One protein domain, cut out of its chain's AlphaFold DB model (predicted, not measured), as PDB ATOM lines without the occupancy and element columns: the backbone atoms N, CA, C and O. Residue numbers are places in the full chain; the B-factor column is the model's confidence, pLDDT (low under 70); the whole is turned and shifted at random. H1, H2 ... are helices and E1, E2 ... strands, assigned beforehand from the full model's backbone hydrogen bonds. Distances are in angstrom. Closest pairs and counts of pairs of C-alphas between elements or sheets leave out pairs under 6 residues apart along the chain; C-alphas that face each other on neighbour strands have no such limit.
ATOM      1  N   ILE A 123     123.379 199.488 195.261       84.31
ATOM      2  CA  ILE A 123     123.218 198.204 195.946       84.31
ATOM      3  C   ILE A 123     122.279 198.394 197.137       84.31
ATOM      4  O   ILE A 123     122.584 199.133 198.075       84.31
ATOM      5  N   CYS A 124     121.144 197.702 197.116       83.19
ATOM      6  CA  CYS A 124     120.195 197.649 198.223       83.19
ATOM      7  C   CYS A 124     120.227 196.262 198.862       83.19
ATOM      8  O   CYS A 124     120.079 195.259 198.169       83.19
ATOM      9  N   VAL A 125     120.387 196.202 200.182       83.31
ATOM     10  CA  VAL A 125     120.391 194.942 200.936       83.31
ATOM     11  C   VAL A 125     119.104 194.842 201.741       83.31
ATOM     12  O   VAL A 125     118.799 195.727 202.541       83.31
ATOM     13  N   ILE A 126     118.356 193.764 201.528       82.56
ATOM     14  CA  ILE A 126     117.095 193.485 202.214       82.56
ATOM     15  C   ILE A 126     117.301 192.280 203.122       82.56
ATOM     16  O   ILE A 126     117.570 191.198 202.605       82.56
ATOM     17  N   PRO A 127     117.155 192.412 204.448       81.94
ATOM     18  CA  PRO A 127     117.204 191.253 205.325       81.94
ATOM     19  C   PRO A 127     116.028 190.317 205.019       81.94
ATOM     20  O   PRO A 127     114.885 190.756 204.872       81.94
ATOM     21  N   LEU A 128     116.310 189.022 204.925       80.94
ATOM     22  CA  LEU A 128     115.278 187.997 204.852       80.94
ATOM     23  C   LEU A 128     114.664 187.772 206.239       80.94
ATOM     24  O   LEU A 128     115.257 188.088 207.273       80.94
ATOM     25  N   LEU A 129     113.453 187.211 206.260       78.94
ATOM     26  CA  LEU A 129     112.824 186.785 207.508       78.94
ATOM     27  C   LEU A 129     113.712 185.752 208.223       78.94
ATOM     28  O   LEU A 129     114.381 184.961 207.551       78.94
ATOM     29  N   PRO A 130     113.674 185.701 209.570       78.19
ATOM     30  CA  PRO A 130     114.351 184.660 210.329       78.19
ATOM     31  C   PRO A 130     114.052 183.269 209.765       78.19
ATOM     32  O   PRO A 130     112.913 182.973 209.405       78.19
ATOM     33  N   GLU A 131     115.071 182.415 209.737       75.19
ATOM     34  CA  GLU A 131     115.047 181.077 209.131       75.19
ATOM     35  C   GLU A 131     113.766 180.292 209.425       75.19
ATOM     36  O   GLU A 131     113.056 179.917 208.497       75.19
ATOM     37  N   LYS A 132     113.401 180.154 210.704       77.69
ATOM     38  CA  LYS A 132     112.201 179.413 211.122       77.69
ATOM     39  C   LYS A 132     110.915 179.946 210.488       77.69
ATOM     40  O   LYS A 132     110.036 179.169 210.137       77.69
ATOM     41  N   ILE A 133     110.799 181.267 210.347       76.94
ATOM     42  CA  ILE A 133     109.628 181.914 209.747       76.94
ATOM     43  C   ILE A 133     109.650 181.700 208.234       76.94
ATOM     44  O   ILE A 133     108.645 181.295 207.654       76.94
ATOM     45  N   SER A 134     110.806 181.915 207.598       74.94
ATOM     46  CA  SER A 134     110.974 181.671 206.165       74.94
ATOM     47  C   SER A 134     110.659 180.222 205.790       74.94
ATOM     48  O   SER A 134     110.062 179.999 204.742       74.94
ATOM     49  N   ASP A 135     111.024 179.251 206.626       76.56
ATOM     50  CA  ASP A 135     110.758 177.832 206.391       76.56
ATOM     51  C   ASP A 135     109.267 177.504 206.480       76.56
ATOM     52  O   ASP A 135     108.764 176.739 205.657       76.56
ATOM     53  N   ILE A 136     108.535 178.113 207.421       79.00
ATOM     54  CA  ILE A 136     107.073 177.972 207.516       79.00
ATOM     55  C   ILE A 136     106.414 178.472 206.226       79.00
ATOM     56  O   ILE A 136     105.621 177.753 205.616       79.00
ATOM     57  N   TYR A 137     106.774 179.674 205.764       76.56
ATOM     58  CA  TYR A 137     106.248 180.211 204.505       76.56
ATOM     59  C   TYR A 137     106.641 179.352 203.305       76.56
ATOM     60  O   TYR A 137     105.798 179.045 202.463       76.56
ATOM     61  N   ALA A 138     107.901 178.923 203.234       75.75
ATOM     62  CA  ALA A 138     108.396 178.112 202.134       75.75
ATOM     63  C   ALA A 138     107.645 176.774 202.043       75.75
ATOM     64  O   ALA A 138     107.227 176.409 200.947       75.75
ATOM     65  N   LYS A 139     107.403 176.083 203.168       77.94
ATOM     66  CA  LYS A 139     106.645 174.816 203.206       77.94
ATOM     67  C   LYS A 139     105.178 174.984 202.801       77.94
ATOM     68  O   LYS A 139     104.632 174.093 202.162       77.94
ATOM     69  N   ASN A 140     104.560 176.118 203.134       73.44
ATOM     70  CA  ASN A 140     103.159 176.389 202.795       73.44
ATOM     71  C   ASN A 140     102.955 176.801 201.328       73.44
ATOM     72  O   ASN A 140     101.873 176.610 200.781       73.44
ATOM     73  N   ILE A 141     103.972 177.389 200.693       69.88
ATOM     74  CA  ILE A 141     103.876 177.936 199.329       69.88
ATOM     75  C   ILE A 141     104.481 176.976 198.292       69.88
ATOM     76  O   ILE A 141     103.981 176.865 197.172       69.88
ATOM     77  N   ILE A 142     105.562 176.273 198.638       67.06
ATOM     78  CA  ILE A 142     106.314 175.409 197.725       67.06
ATOM     79  C   ILE A 142     106.046 173.939 198.057       67.06
ATOM     80  O   ILE A 142     106.501 173.415 199.069       67.06
ATOM     81  N   HIS A 143     105.371 173.240 197.145       62.53
ATOM     82  CA  HIS A 143     105.086 171.813 197.272       62.53
ATOM     83  C   HIS A 143     106.271 170.987 196.733       62.53
ATOM     84  O   HIS A 143     106.627 171.095 195.560       62.53
ATOM     85  N   GLY A 144     106.913 170.161 197.569       58.22
ATOM     86  CA  GLY A 144     108.046 169.317 197.159       58.22
ATOM     87  C   GLY A 144     108.555 168.381 198.263       58.22
ATOM     88  O   GLY A 144     108.346 168.635 199.441       58.22
ATOM     89  N   LYS A 145     109.231 167.279 197.891       54.47
ATOM     90  CA  LYS A 145     109.615 166.187 198.820       54.47
ATOM     91  C   LYS A 145     110.935 166.389 199.596       54.47
ATOM     92  O   LYS A 145     111.262 165.552 200.428       54.47
ATOM     93  N   LYS A 146     111.722 167.442 199.329       59.75
ATOM     94  CA  LYS A 146     113.038 167.677 199.972       59.75
ATOM     95  C   LYS A 146     113.094 169.056 200.630       59.75
ATOM     96  O   LYS A 146     113.191 170.052 199.919       59.75
ATOM     97  N   GLU A 147     113.094 169.113 201.962       58.78
ATOM     98  CA  GLU A 147     112.997 170.359 202.747       58.78
ATOM     99  C   GLU A 147     114.048 171.423 202.382       58.78
ATOM    100  O   GLU A 147     113.696 172.579 202.161       58.78
ATOM    101  N   ALA A 148     115.317 171.040 202.198       58.62
ATOM    102  CA  ALA A 148     116.378 171.975 201.800       58.62
ATOM    103  C   ALA A 148     116.134 172.627 200.420       58.62
ATOM    104  O   ALA A 148     116.551 173.755 200.161       58.62
ATOM    105  N   MET A 149     115.416 171.936 199.530       62.69
ATOM    106  CA  MET A 149     115.095 172.432 198.191       62.69
ATOM    107  C   MET A 149     113.893 173.387 198.210       62.69
ATOM    108  O   MET A 149     113.809 174.279 197.369       62.69
ATOM    109  N   ILE A 150     112.988 173.236 199.184       69.00
ATOM    110  CA  ILE A 150     111.796 174.082 199.361       69.00
ATOM    111  C   ILE A 150     112.217 175.526 199.655       69.00
ATOM    112  O   ILE A 150     111.783 176.442 198.957       69.00
ATOM    113  N   ARG A 151     113.120 175.735 200.622       72.62
ATOM    114  CA  ARG A 151     113.586 177.080 200.995       72.62
ATOM    115  C   ARG A 151     114.360 177.763 199.871       72.62
ATOM    116  O   ARG A 151     114.101 178.925 199.565       72.62
ATOM    117  N   TRP A 152     115.267 177.038 199.216       74.88
ATOM    118  CA  TRP A 152     115.971 177.556 198.042       74.88
ATOM    119  C   TRP A 152     114.997 177.977 196.940       74.88
ATOM    120  O   TRP A 152     115.114 179.069 196.390       74.88
ATOM    121  N   ASN A 153     113.997 177.142 196.645       75.12
ATOM    122  CA  ASN A 153     112.987 177.454 195.641       75.12
ATOM    123  C   ASN A 153     112.145 178.676 196.025       75.12
ATOM    124  O   ASN A 153     111.864 179.494 195.151       75.12
ATOM    125  N   PHE A 154     111.792 178.829 197.304       82.00
ATOM    126  CA  PHE A 154     111.101 180.013 197.813       82.00
ATOM    127  C   PHE A 154     111.931 181.285 197.598       82.00
ATOM    128  O   PHE A 154     111.455 182.220 196.960       82.00
ATOM    129  N   ILE A 155     113.193 181.294 198.038       81.00
ATOM    130  CA  ILE A 155     114.104 182.441 197.881       81.00
ATOM    131  C   ILE A 155     114.328 182.759 196.401       81.00
ATOM    132  O   ILE A 155     114.240 183.910 195.986       81.00
ATOM    133  N   ARG A 156     114.557 181.736 195.573       80.88
ATOM    134  CA  ARG A 156     114.718 181.893 194.125       80.88
ATOM    135  C   ARG A 156     113.477 182.508 193.478       80.88
ATOM    136  O   ARG A 156     113.614 183.353 192.598       80.88
ATOM    137  N   ASN A 157     112.280 182.086 193.885       83.25
ATOM    138  CA  ASN A 157     111.030 182.657 193.389       83.25
ATOM    139  C   ASN A 157     110.867 184.106 193.857       83.25
ATOM    140  O   ASN A 157     110.543 184.959 193.039       83.25
ATOM    141  N   LEU A 158     111.190 184.407 195.116       85.38
ATOM    142  CA  LEU A 158     111.192 185.772 195.639       85.38
ATOM    143  C   LEU A 158     112.126 186.687 194.830       85.38
ATOM    144  O   LEU A 158     111.701 187.751 194.391       85.38
ATOM    145  N   CYS A 159     113.358 186.254 194.539       86.31
ATOM    146  CA  CYS A 159     114.281 187.012 193.687       86.31
ATOM    147  C   CYS A 159     113.698 187.287 192.292       86.31
ATOM    148  O   CYS A 159     113.836 188.396 191.772       86.31
ATOM    149  N   LYS A 160     113.029 186.294 191.686       84.31
ATOM    150  CA  LYS A 160     112.373 186.444 190.377       84.31
ATOM    151  C   LYS A 160     111.236 187.459 190.422       84.31
ATOM    152  O   LYS A 160     111.162 188.299 189.531       84.31
ATOM    153  N   GLU A 161     110.377 187.400 191.435       87.81
ATOM    154  CA  GLU A 161     109.257 188.337 191.576       87.81
ATOM    155  C   GLU A 161     109.745 189.767 191.829       87.81
ATOM    156  O   GLU A 161     109.275 190.696 191.180       87.81
ATOM    157  N   ILE A 162     110.774 189.948 192.662       86.50
ATOM    158  CA  ILE A 162     111.400 191.261 192.873       86.50
ATOM    159  C   ILE A 162     111.960 191.815 191.555       86.50
ATOM    160  O   ILE A 162     111.694 192.963 191.207       86.50
ATOM    161  N   LYS A 163     112.696 191.006 190.780       86.56
ATOM    162  CA  LYS A 163     113.248 191.422 189.477       86.56
ATOM    163  C   LYS A 163     112.153 191.817 188.471       86.56
ATOM    164  O   LYS A 163     112.401 192.682 187.633       86.56
ATOM    165  N   LYS A 164     110.951 191.229 188.557       88.25
ATOM    166  CA  LYS A 164     109.800 191.558 187.693       88.25
ATOM    167  C   LYS A 164     109.150 192.908 187.999       88.25
ATOM    168  O   LYS A 164     108.492 193.436 187.111       88.25
ATOM    169  N   ILE A 165     109.340 193.474 189.198       87.62
ATOM    170  CA  ILE A 165     108.755 194.775 189.577       87.62
ATOM    171  C   ILE A 165     109.175 195.864 188.587       87.62
ATOM    172  O   ILE A 165     108.352 196.666 188.154       87.62
ATOM    173  N   ASN A 166     110.462 195.901 188.228       88.56
ATOM    174  CA  ASN A 166     110.966 196.850 187.242       88.56
ATOM    175  C   ASN A 166     112.201 196.288 186.507       88.56
ATOM    176  O   ASN A 166     113.339 196.600 186.876       88.56
ATOM    177  N   PRO A 167     112.008 195.432 185.484       86.19
ATOM    178  CA  PRO A 167     113.092 194.667 184.860       86.19
ATOM    179  C   PRO A 167     114.169 195.523 184.187       86.19
ATOM    180  O   PRO A 167     115.306 195.074 184.050       86.19
ATOM    181  N   SER A 168     113.809 196.737 183.757       87.31
ATOM    182  CA  SER A 168     114.702 197.675 183.069       87.31
ATOM    183  C   SER A 168     115.622 198.444 184.023       87.31
ATOM    184  O   SER A 168     116.701 198.869 183.596       87.31
ATOM    185  N   LEU A 169     115.217 198.611 185.289       88.94
ATOM    186  CA  LEU A 169     115.946 199.353 186.323       88.94
ATOM    187  C   LEU A 169     116.642 198.438 187.331       88.94
ATOM    188  O   LEU A 169     117.763 198.726 187.743       88.94
ATOM    189  N   ILE A 170     116.008 197.334 187.727       89.81
ATOM    190  CA  ILE A 170     116.619 196.326 188.595       89.81
ATOM    191  C   ILE A 170     117.523 195.479 187.716       89.81
ATOM    192  O   ILE A 170     117.024 194.783 186.847       89.81
ATOM    193  N   LEU A 171     118.832 195.514 187.929       86.69
ATOM    194  CA  LEU A 171     119.829 194.763 187.169       86.69
ATOM    195  C   LEU A 171     119.880 193.302 187.602       86.69
ATOM    196  O   LEU A 171     119.759 192.401 186.773       86.69
ATOM    197  N   ALA A 172     119.953 193.057 188.906       85.81
ATOM    198  CA  ALA A 172     120.016 191.716 189.470       85.81
ATOM    199  C   ALA A 172     119.403 191.681 190.874       85.81
ATOM    200  O   ALA A 172     119.386 192.686 191.581       85.81
ATOM    201  N   VAL A 173     118.921 190.503 191.272       86.12
ATOM    202  CA  VAL A 173     118.495 190.205 192.644       86.12
ATOM    203  C   VAL A 173     119.159 188.899 193.046       86.12
ATOM    204  O   VAL A 173     118.872 187.852 192.463       86.12
ATOM    205  N   ILE A 174     120.079 188.969 194.000       82.69
ATOM    206  CA  ILE A 174     120.953 187.855 194.367       82.69
ATOM    207  C   ILE A 174     120.796 187.597 195.863       82.69
ATOM    208  O   ILE A 174     120.960 188.529 196.649       82.69
ATOM    209  N   PRO A 175     120.496 186.363 196.290       79.75
ATOM    210  CA  PRO A 175     120.485 186.054 197.706       79.75
ATOM    211  C   PRO A 175     121.924 186.026 198.231       79.75
ATOM    212  O   PRO A 175     122.793 185.368 197.652       79.75
ATOM    213  N   GLN A 176     122.187 186.752 199.315       71.81
ATOM    214  CA  GLN A 176     123.488 186.714 199.964       71.81
ATOM    215  C   GLN A 176     123.655 185.352 200.627       71.81
ATOM    216  O   GLN A 176     122.793 184.899 201.378       71.81
ATOM    217  N   VAL A 177     124.761 184.683 200.313       65.00
ATOM    218  CA  VAL A 177     125.063 183.364 200.856       65.00
ATOM    219  C   VAL A 177     126.026 183.514 202.015       65.00
ATOM    220  O   VAL A 177     127.205 183.806 201.814       65.00
ATOM    221  N   ASN A 178     125.551 183.255 203.224       54.38
ATOM    222  CA  ASN A 178     126.408 183.103 204.381       54.38
ATOM    223  C   ASN A 178     126.862 181.639 204.455       54.38
ATOM    224  O   ASN A 178     126.227 180.783 205.076       54.38
ATOM    225  N   ARG A 179     127.962 181.318 203.763       52.62
ATOM    226  CA  ARG A 179     128.725 180.103 204.075       52.62
ATOM    227  C   ARG A 179     129.369 180.375 205.423       52.62
ATOM    228  O   ARG A 179     130.391 181.056 205.440       52.62
ATOM    229  N   MET A 180     128.738 179.931 206.514       43.75
ATOM    230  CA  MET A 180     129.219 180.153 207.882       43.75
ATOM    231  C   MET A 180     130.717 179.862 207.968       43.75
ATOM    232  O   MET A 180     131.162 178.721 208.064       43.75
ATOM    233  N   SER A 181     131.492 180.932 207.885       42.16
ATOM    234  CA  SER A 181     132.937 180.919 207.932       42.16
ATOM    235  C   SER A 181     133.273 181.192 209.381       42.16
ATOM    236  O   SER A 181     133.372 182.344 209.797       42.16
ATOM    237  N   PHE A 182     133.360 180.140 210.191       39.28
ATOM    238  CA  PHE A 182     133.813 180.317 211.561       39.28
ATOM    239  C   PHE A 182     135.315 180.590 211.533       39.28
ATOM    240  O   PHE A 182     136.107 179.766 211.065       39.28
ATOM    241  N   MET A 183     135.708 181.753 212.048       34.78
ATOM    242  CA  MET A 183     137.080 181.969 212.485       34.78
ATOM    243  C   MET A 183     137.300 181.045 213.678       34.78
ATOM    244  O   MET A 183     136.664 181.209 214.723       34.78
ATOM    245  N   CYS A 184     138.160 180.040 213.536       40.22
ATOM    246  CA  CYS A 184     138.570 179.286 214.712       40.22
ATOM    247  C   CYS A 184     139.383 180.203 215.643       40.22
ATOM    248  O   CYS A 184     139.850 181.268 215.233       40.22
ATOM    249  N   LYS A 185     139.590 179.792 216.900       39.22
ATOM    250  CA  LYS A 185     140.313 180.584 217.918       39.22
ATOM    251  C   LYS A 185     141.730 181.028 217.499       39.22
ATOM    252  O   LYS A 185     142.323 181.856 218.174       39.22
ATOM    253  N   THR A 186     142.269 180.489 216.404       46.91
ATOM    254  CA  THR A 186     143.584 180.820 215.835       46.91
ATOM    255  C   THR A 186     143.517 181.717 214.590       46.91
ATOM    256  O   THR A 186     144.528 181.901 213.919       46.91
ATOM    257  N   GLY A 187     142.348 182.271 214.247       33.38
ATOM    258  CA  GLY A 187     142.189 183.217 213.136       33.38
ATOM    259  C   GLY A 187     142.140 182.584 211.740       33.38
ATOM    260  O   GLY A 187     142.064 183.304 210.747       33.38
ATOM    261  N   LYS A 188     142.154 181.249 211.626       39.66
ATOM    262  CA  LYS A 188     141.964 180.565 210.337       39.66
ATOM    263  C   LYS A 188     140.474 180.463 210.003       39.66
ATOM    264  O   LYS A 188     139.669 180.049 210.838       39.66
ATOM    265  N   ILE A 189     140.124 180.811 208.765       42.06
ATOM    266  CA  ILE A 189     138.782 180.613 208.210       42.06
ATOM    267  C   ILE A 189     138.603 179.114 207.954       42.06
ATOM    268  O   ILE A 189     139.308 178.546 207.118       42.06
ATOM    269  N   ASN A 190     137.702 178.458 208.689       42.81
ATOM    270  CA  ASN A 190     137.408 177.050 208.452       42.81
ATOM    271  C   ASN A 190     136.352 176.904 207.342       42.81
ATOM    272  O   ASN A 190     135.168 177.132 207.573       42.81
ATOM    273  N   CYS A 191     136.788 176.520 206.139       45.03
ATOM    274  CA  CYS A 191     135.926 176.284 204.974       45.03
ATOM    275  C   CYS A 191     135.316 174.865 204.929       45.03
ATOM    276  O   CYS A 191     134.704 174.513 203.926       45.03
ATOM    277  N   GLN A 192     135.499 174.033 205.963       42.97
ATOM    278  CA  GLN A 192     135.232 172.583 205.913       42.97
ATOM    279  C   GLN A 192     133.761 172.157 205.817       42.97
ATOM    280  O   GLN A 192     133.486 170.964 205.752       42.97
ATOM    281  N   ILE A 193     132.802 173.079 205.785       46.56
ATOM    282  CA  ILE A 193     131.390 172.715 205.719       46.56
ATOM    283  C   ILE A 193     130.887 172.838 204.278       46.56
ATOM    284  O   ILE A 193     130.183 173.782 203.922       46.56
ATOM    285  N   HIS A 194     131.276 171.883 203.435       45.94
ATOM    286  CA  HIS A 194     130.718 171.746 202.086       45.94
ATOM    287  C   HIS A 194     129.291 171.161 202.096       45.94
ATOM    288  O   HIS A 194     128.550 171.377 201.140       45.94
ATOM    289  N   ASP A 195     128.896 170.497 203.191       51.31
ATOM    290  CA  ASP A 195     127.666 169.696 203.270       51.31
ATOM    291  C   ASP A 195     126.474 170.393 203.949       51.31
ATOM    292  O   ASP A 195     125.373 169.839 203.965       51.31
ATOM    293  N   LEU A 196     126.641 171.600 204.512       49.66
ATOM    294  CA  LEU A 196     125.499 172.353 205.045       49.66
ATOM    295  C   LEU A 196     124.842 173.191 203.946       49.66
ATOM    296  O   LEU A 196     125.540 173.839 203.157       49.66
ATOM    297  N   PRO A 197     123.499 173.236 203.909       56.75
ATOM    298  CA  PRO A 197     122.803 174.112 202.993       56.75
ATOM    299  C   PRO A 197     123.192 175.574 203.285       56.75
ATOM    300  O   PRO A 197     123.248 175.977 204.449       56.75
ATOM    301  N   PRO A 198     123.465 176.379 202.246       58.75
ATOM    302  CA  PRO A 198     123.756 177.802 202.398       58.75
ATOM    303  C   PRO A 198     122.663 178.530 203.190       58.75
ATOM    304  O   PRO A 198     121.475 178.395 202.886       58.75
ATOM    305  N   ILE A 199     123.073 179.337 204.172       62.81
ATOM    306  CA  ILE A 199     122.164 180.223 204.898       62.81
ATOM    307  C   ILE A 199     122.029 181.508 204.090       62.81
ATOM    308  O   ILE A 199     123.022 182.168 203.787       62.81
ATOM    309  N   TYR A 200     120.796 181.858 203.748       73.44
ATOM    310  CA  TYR A 200     120.475 183.116 203.089       73.44
ATOM    311  C   TYR A 200     119.845 184.047 204.119       73.44
ATOM    312  O   TYR A 200     118.728 183.797 204.577       73.44
ATOM    313  N   ASP A 201     120.581 185.080 204.516       74.75
ATOM    314  CA  ASP A 201     120.166 186.052 205.532       74.75
ATOM    315  C   ASP A 201     119.690 187.376 204.925       74.75
ATOM    316  O   ASP A 201     118.932 188.113 205.557       74.75
ATOM    317  N   SER A 202     120.063 187.665 203.679       81.69
ATOM    318  CA  SER A 202     119.623 188.857 202.964       81.69
ATOM    319  C   SER A 202     119.537 188.651 201.448       81.69
ATOM    320  O   SER A 202     120.025 187.662 200.894       81.69
ATOM    321  N   LEU A 203     118.891 189.593 200.764       85.31
ATOM    322  CA  LEU A 203     118.879 189.736 199.312       85.31
ATOM    323  C   LEU A 203     119.593 191.028 198.923       85.31
ATOM    324  O   LEU A 203     119.247 192.102 199.413       85.31
ATOM    325  N   CYS A 204     120.527 190.935 197.984       85.06
ATOM    326  CA  CYS A 204     121.152 192.076 197.333       85.06
ATOM    327  C   CYS A 204     120.406 192.393 196.035       85.06
ATOM    328  O   CYS A 204     120.371 191.576 195.113       85.06
ATOM    329  N   ILE A 205     119.835 193.589 195.950       88.25
ATOM    330  CA  ILE A 205     119.245 194.145 194.733       88.25
ATOM    331  C   ILE A 205     120.230 195.145 194.138       88.25
ATOM    332  O   ILE A 205     120.656 196.083 194.808       88.25
ATOM    333  N   PHE A 206     120.551 194.960 192.865       88.62
ATOM    334  CA  PHE A 206     121.370 195.871 192.077       88.62
ATOM    335  C   PHE A 206     120.440 196.698 191.199       88.62
ATOM    336  O   PHE A 206     119.677 196.129 190.421       88.62
ATOM    337  N   ILE A 207     120.475 198.020 191.326       88.88
ATOM    338  CA  ILE A 207     119.590 198.947 190.610       88.88
ATOM    339  C   ILE A 207     120.454 199.907 189.793       88.88
ATOM    340  O   ILE A 207     121.504 200.344 190.261       88.88
ATOM    341  N   LYS A 208     120.025 200.255 188.576       90.25
ATOM    342  CA  LYS A 208     120.696 201.286 187.773       90.25
ATOM    343  C   LYS A 208     120.760 202.602 188.539       90.25
ATOM    344  O   LYS A 208     119.750 203.064 189.069       90.25
ATOM    345  N   ASN A 209     121.925 203.236 188.552       87.19
ATOM    346  CA  ASN A 209     122.090 204.549 189.162       87.19
ATOM    347  C   ASN A 209     121.642 205.665 188.205       87.19
ATOM    348  O   ASN A 209     122.449 206.431 187.689       87.19
ATOM    349  N   THR A 210     120.336 205.724 187.952       88.88
ATOM    350  CA  THR A 210     119.670 206.800 187.203       88.88
ATOM    351  C   THR A 210     118.635 207.489 188.096       88.88
ATOM    352  O   THR A 210     118.278 206.935 189.143       88.88
ATOM    353  N   PRO A 211     118.112 208.672 187.724       89.56
ATOM    354  CA  PRO A 211     117.032 209.320 188.471       89.56
ATOM    355  C   PRO A 211     115.828 208.395 188.722       89.56
ATOM    356  O   PRO A 211     115.277 208.368 189.823       89.56
ATOM    357  N   GLU A 212     115.464 207.567 187.740       88.62
ATOM    358  CA  GLU A 212     114.377 206.591 187.844       88.62
ATOM    359  C   GLU A 212     114.728 205.458 188.814       88.62
ATOM    360  O   GLU A 212     113.893 205.065 189.629       88.62
ATOM    361  N   GLY A 213     115.970 204.961 188.776       87.12
ATOM    362  CA  GLY A 213     116.454 203.952 189.719       87.12
ATOM    363  C   GLY A 213     116.503 204.465 191.161       87.12
ATOM    364  O   GLY A 213     116.091 203.767 192.086       87.12
ATOM    365  N   GLN A 214     116.906 205.719 191.365       86.69
ATOM    366  CA  GLN A 214     116.863 206.365 192.679       86.69
ATOM    367  C   GLN A 214     115.427 206.552 193.183       86.69
ATOM    368  O   GLN A 214     115.164 206.375 194.374       86.69
ATOM    369  N   ASN A 215     114.486 206.880 192.294       87.25
ATOM    370  CA  ASN A 215     113.072 206.987 192.648       87.25
ATOM    371  C   ASN A 215     112.457 205.615 192.980       87.25
ATOM    372  O   ASN A 215     111.677 205.497 193.922       87.25
ATOM    373  N   LEU A 216     112.859 204.555 192.269       85.12
ATOM    374  CA  LEU A 216     112.436 203.183 192.558       85.12
ATOM    375  C   LEU A 216     112.794 202.763 193.989       85.12
ATOM    376  O   LEU A 216     111.976 202.148 194.664       85.12
ATOM    377  N   ILE A 217     113.982 203.135 194.477       81.88
ATOM    378  CA  ILE A 217     114.411 202.846 195.857       81.88
ATOM    379  C   ILE A 217     113.509 203.541 196.875       81.88
ATOM    380  O   ILE A 217     113.139 202.938 197.879       81.88
ATOM    381  N   ARG A 218     113.140 204.801 196.618       77.19
ATOM    382  CA  ARG A 218     112.266 205.579 197.512       77.19
ATOM    383  C   ARG A 218     110.856 204.996 197.601       77.19
ATOM    384  O   ARG A 218     110.218 205.131 198.634       77.19
ATOM    385  N   ASN A 219     110.402 204.336 196.538       71.81
ATOM    386  CA  ASN A 219     109.060 203.764 196.438       71.81
ATOM    387  C   ASN A 219     109.030 202.245 196.659       71.81
ATOM    388  O   ASN A 219     107.975 201.627 196.509       71.81
ATOM    389  N   PHE A 220     110.165 201.618 196.989       66.00
ATOM    390  CA  PHE A 220     110.183 200.195 197.304       66.00
ATOM    391  C   PHE A 220     109.364 199.965 198.585       66.00
ATOM    392  O   PHE A 220     109.544 200.710 199.548       66.00
TER     393      PHE A 220
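AT A GLANCE: This is residues 123 to 220 of the 233 residues of an uncharacterized protein of Ruminococcus sp. CAG:254 (UniProt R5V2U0). Look for a narrow, strongly twisted sheet of three strands with one long helix, H2, packed over one face and H1 set crosswise to the first part of H2. From one end of the sheet the long link of residues 179 to 198 reaches away; H3 sits at the other end. The printed part has 98 residues with three named helices and three named strands, in the order E1 H1 H2 E2 E3 H3; the sheet, E1 - E3 - E2, is antiparallel and the class mixed. The whole is loose, with a radius of gyration of the C-alphas of 16.2 A, and flat, spanning 47 by 39 by 18 A.

HOW THE PARTS SIT: Start at inner strand E3, residues 199 to 207. On one side find E1, residues 123 to 127, antiparallel at 149 degrees, with N 126 and O 203 2.8 A apart. On the other is E2, residues 170 to 178, antiparallel at 159 degrees, with N 174 and O 204 2.8 A apart; E2 and E3 form a hairpin. H2, residues 147 to 165, is on the sheet, making two layers, a sheet and a helix on one face. It lies over E2 at a height of 8.1 A, along the strands at 22 degrees on the local plane; the closest C-alphas, of Cys 159 and Val 173, are 5.4 A apart. H1, residues 131 to 141, is not on the sheet; it touches H2, at its residues 147 to 154 alone, about perpendicular at 80 degrees, closest at the C-alphas of Ala 138 and Arg 151, 5.4 A. E1, H1 and H2, then E2 make a split strand-helix-strand unit, two strands running the same way with E3 between them; its crossover is right-handed. H3, residues 211 to 218, only grazes the sheet with residues 213 to 217 and is apart from H1 and H2. Every O i to N i+4 pair is within hydrogen-bond range in H1 and H3, and 13 of 15 in H2.

IN THESE COORDINATES: Find C-alpha 123, where E1 begins, at (123.218, 198.204, 195.946). H2 runs 28.1 A from C-alpha 147 at (112.997, 170.359, 202.747). E2 is 22.8 A long and E3 23.7 A; H3 ends with C-alpha 218 at (112.266, 205.579, 197.512).

THE WHOLE: The C-alphas farthest apart, of Thr 186 and Glu 212, are 48.0 A apart. The printed part has no cut; the link from E2 to E3 is long, the others tight. Mean pLDDT of the printed part is 71.9, with residues 141 to 150, 177 to 199 and 220 under 70.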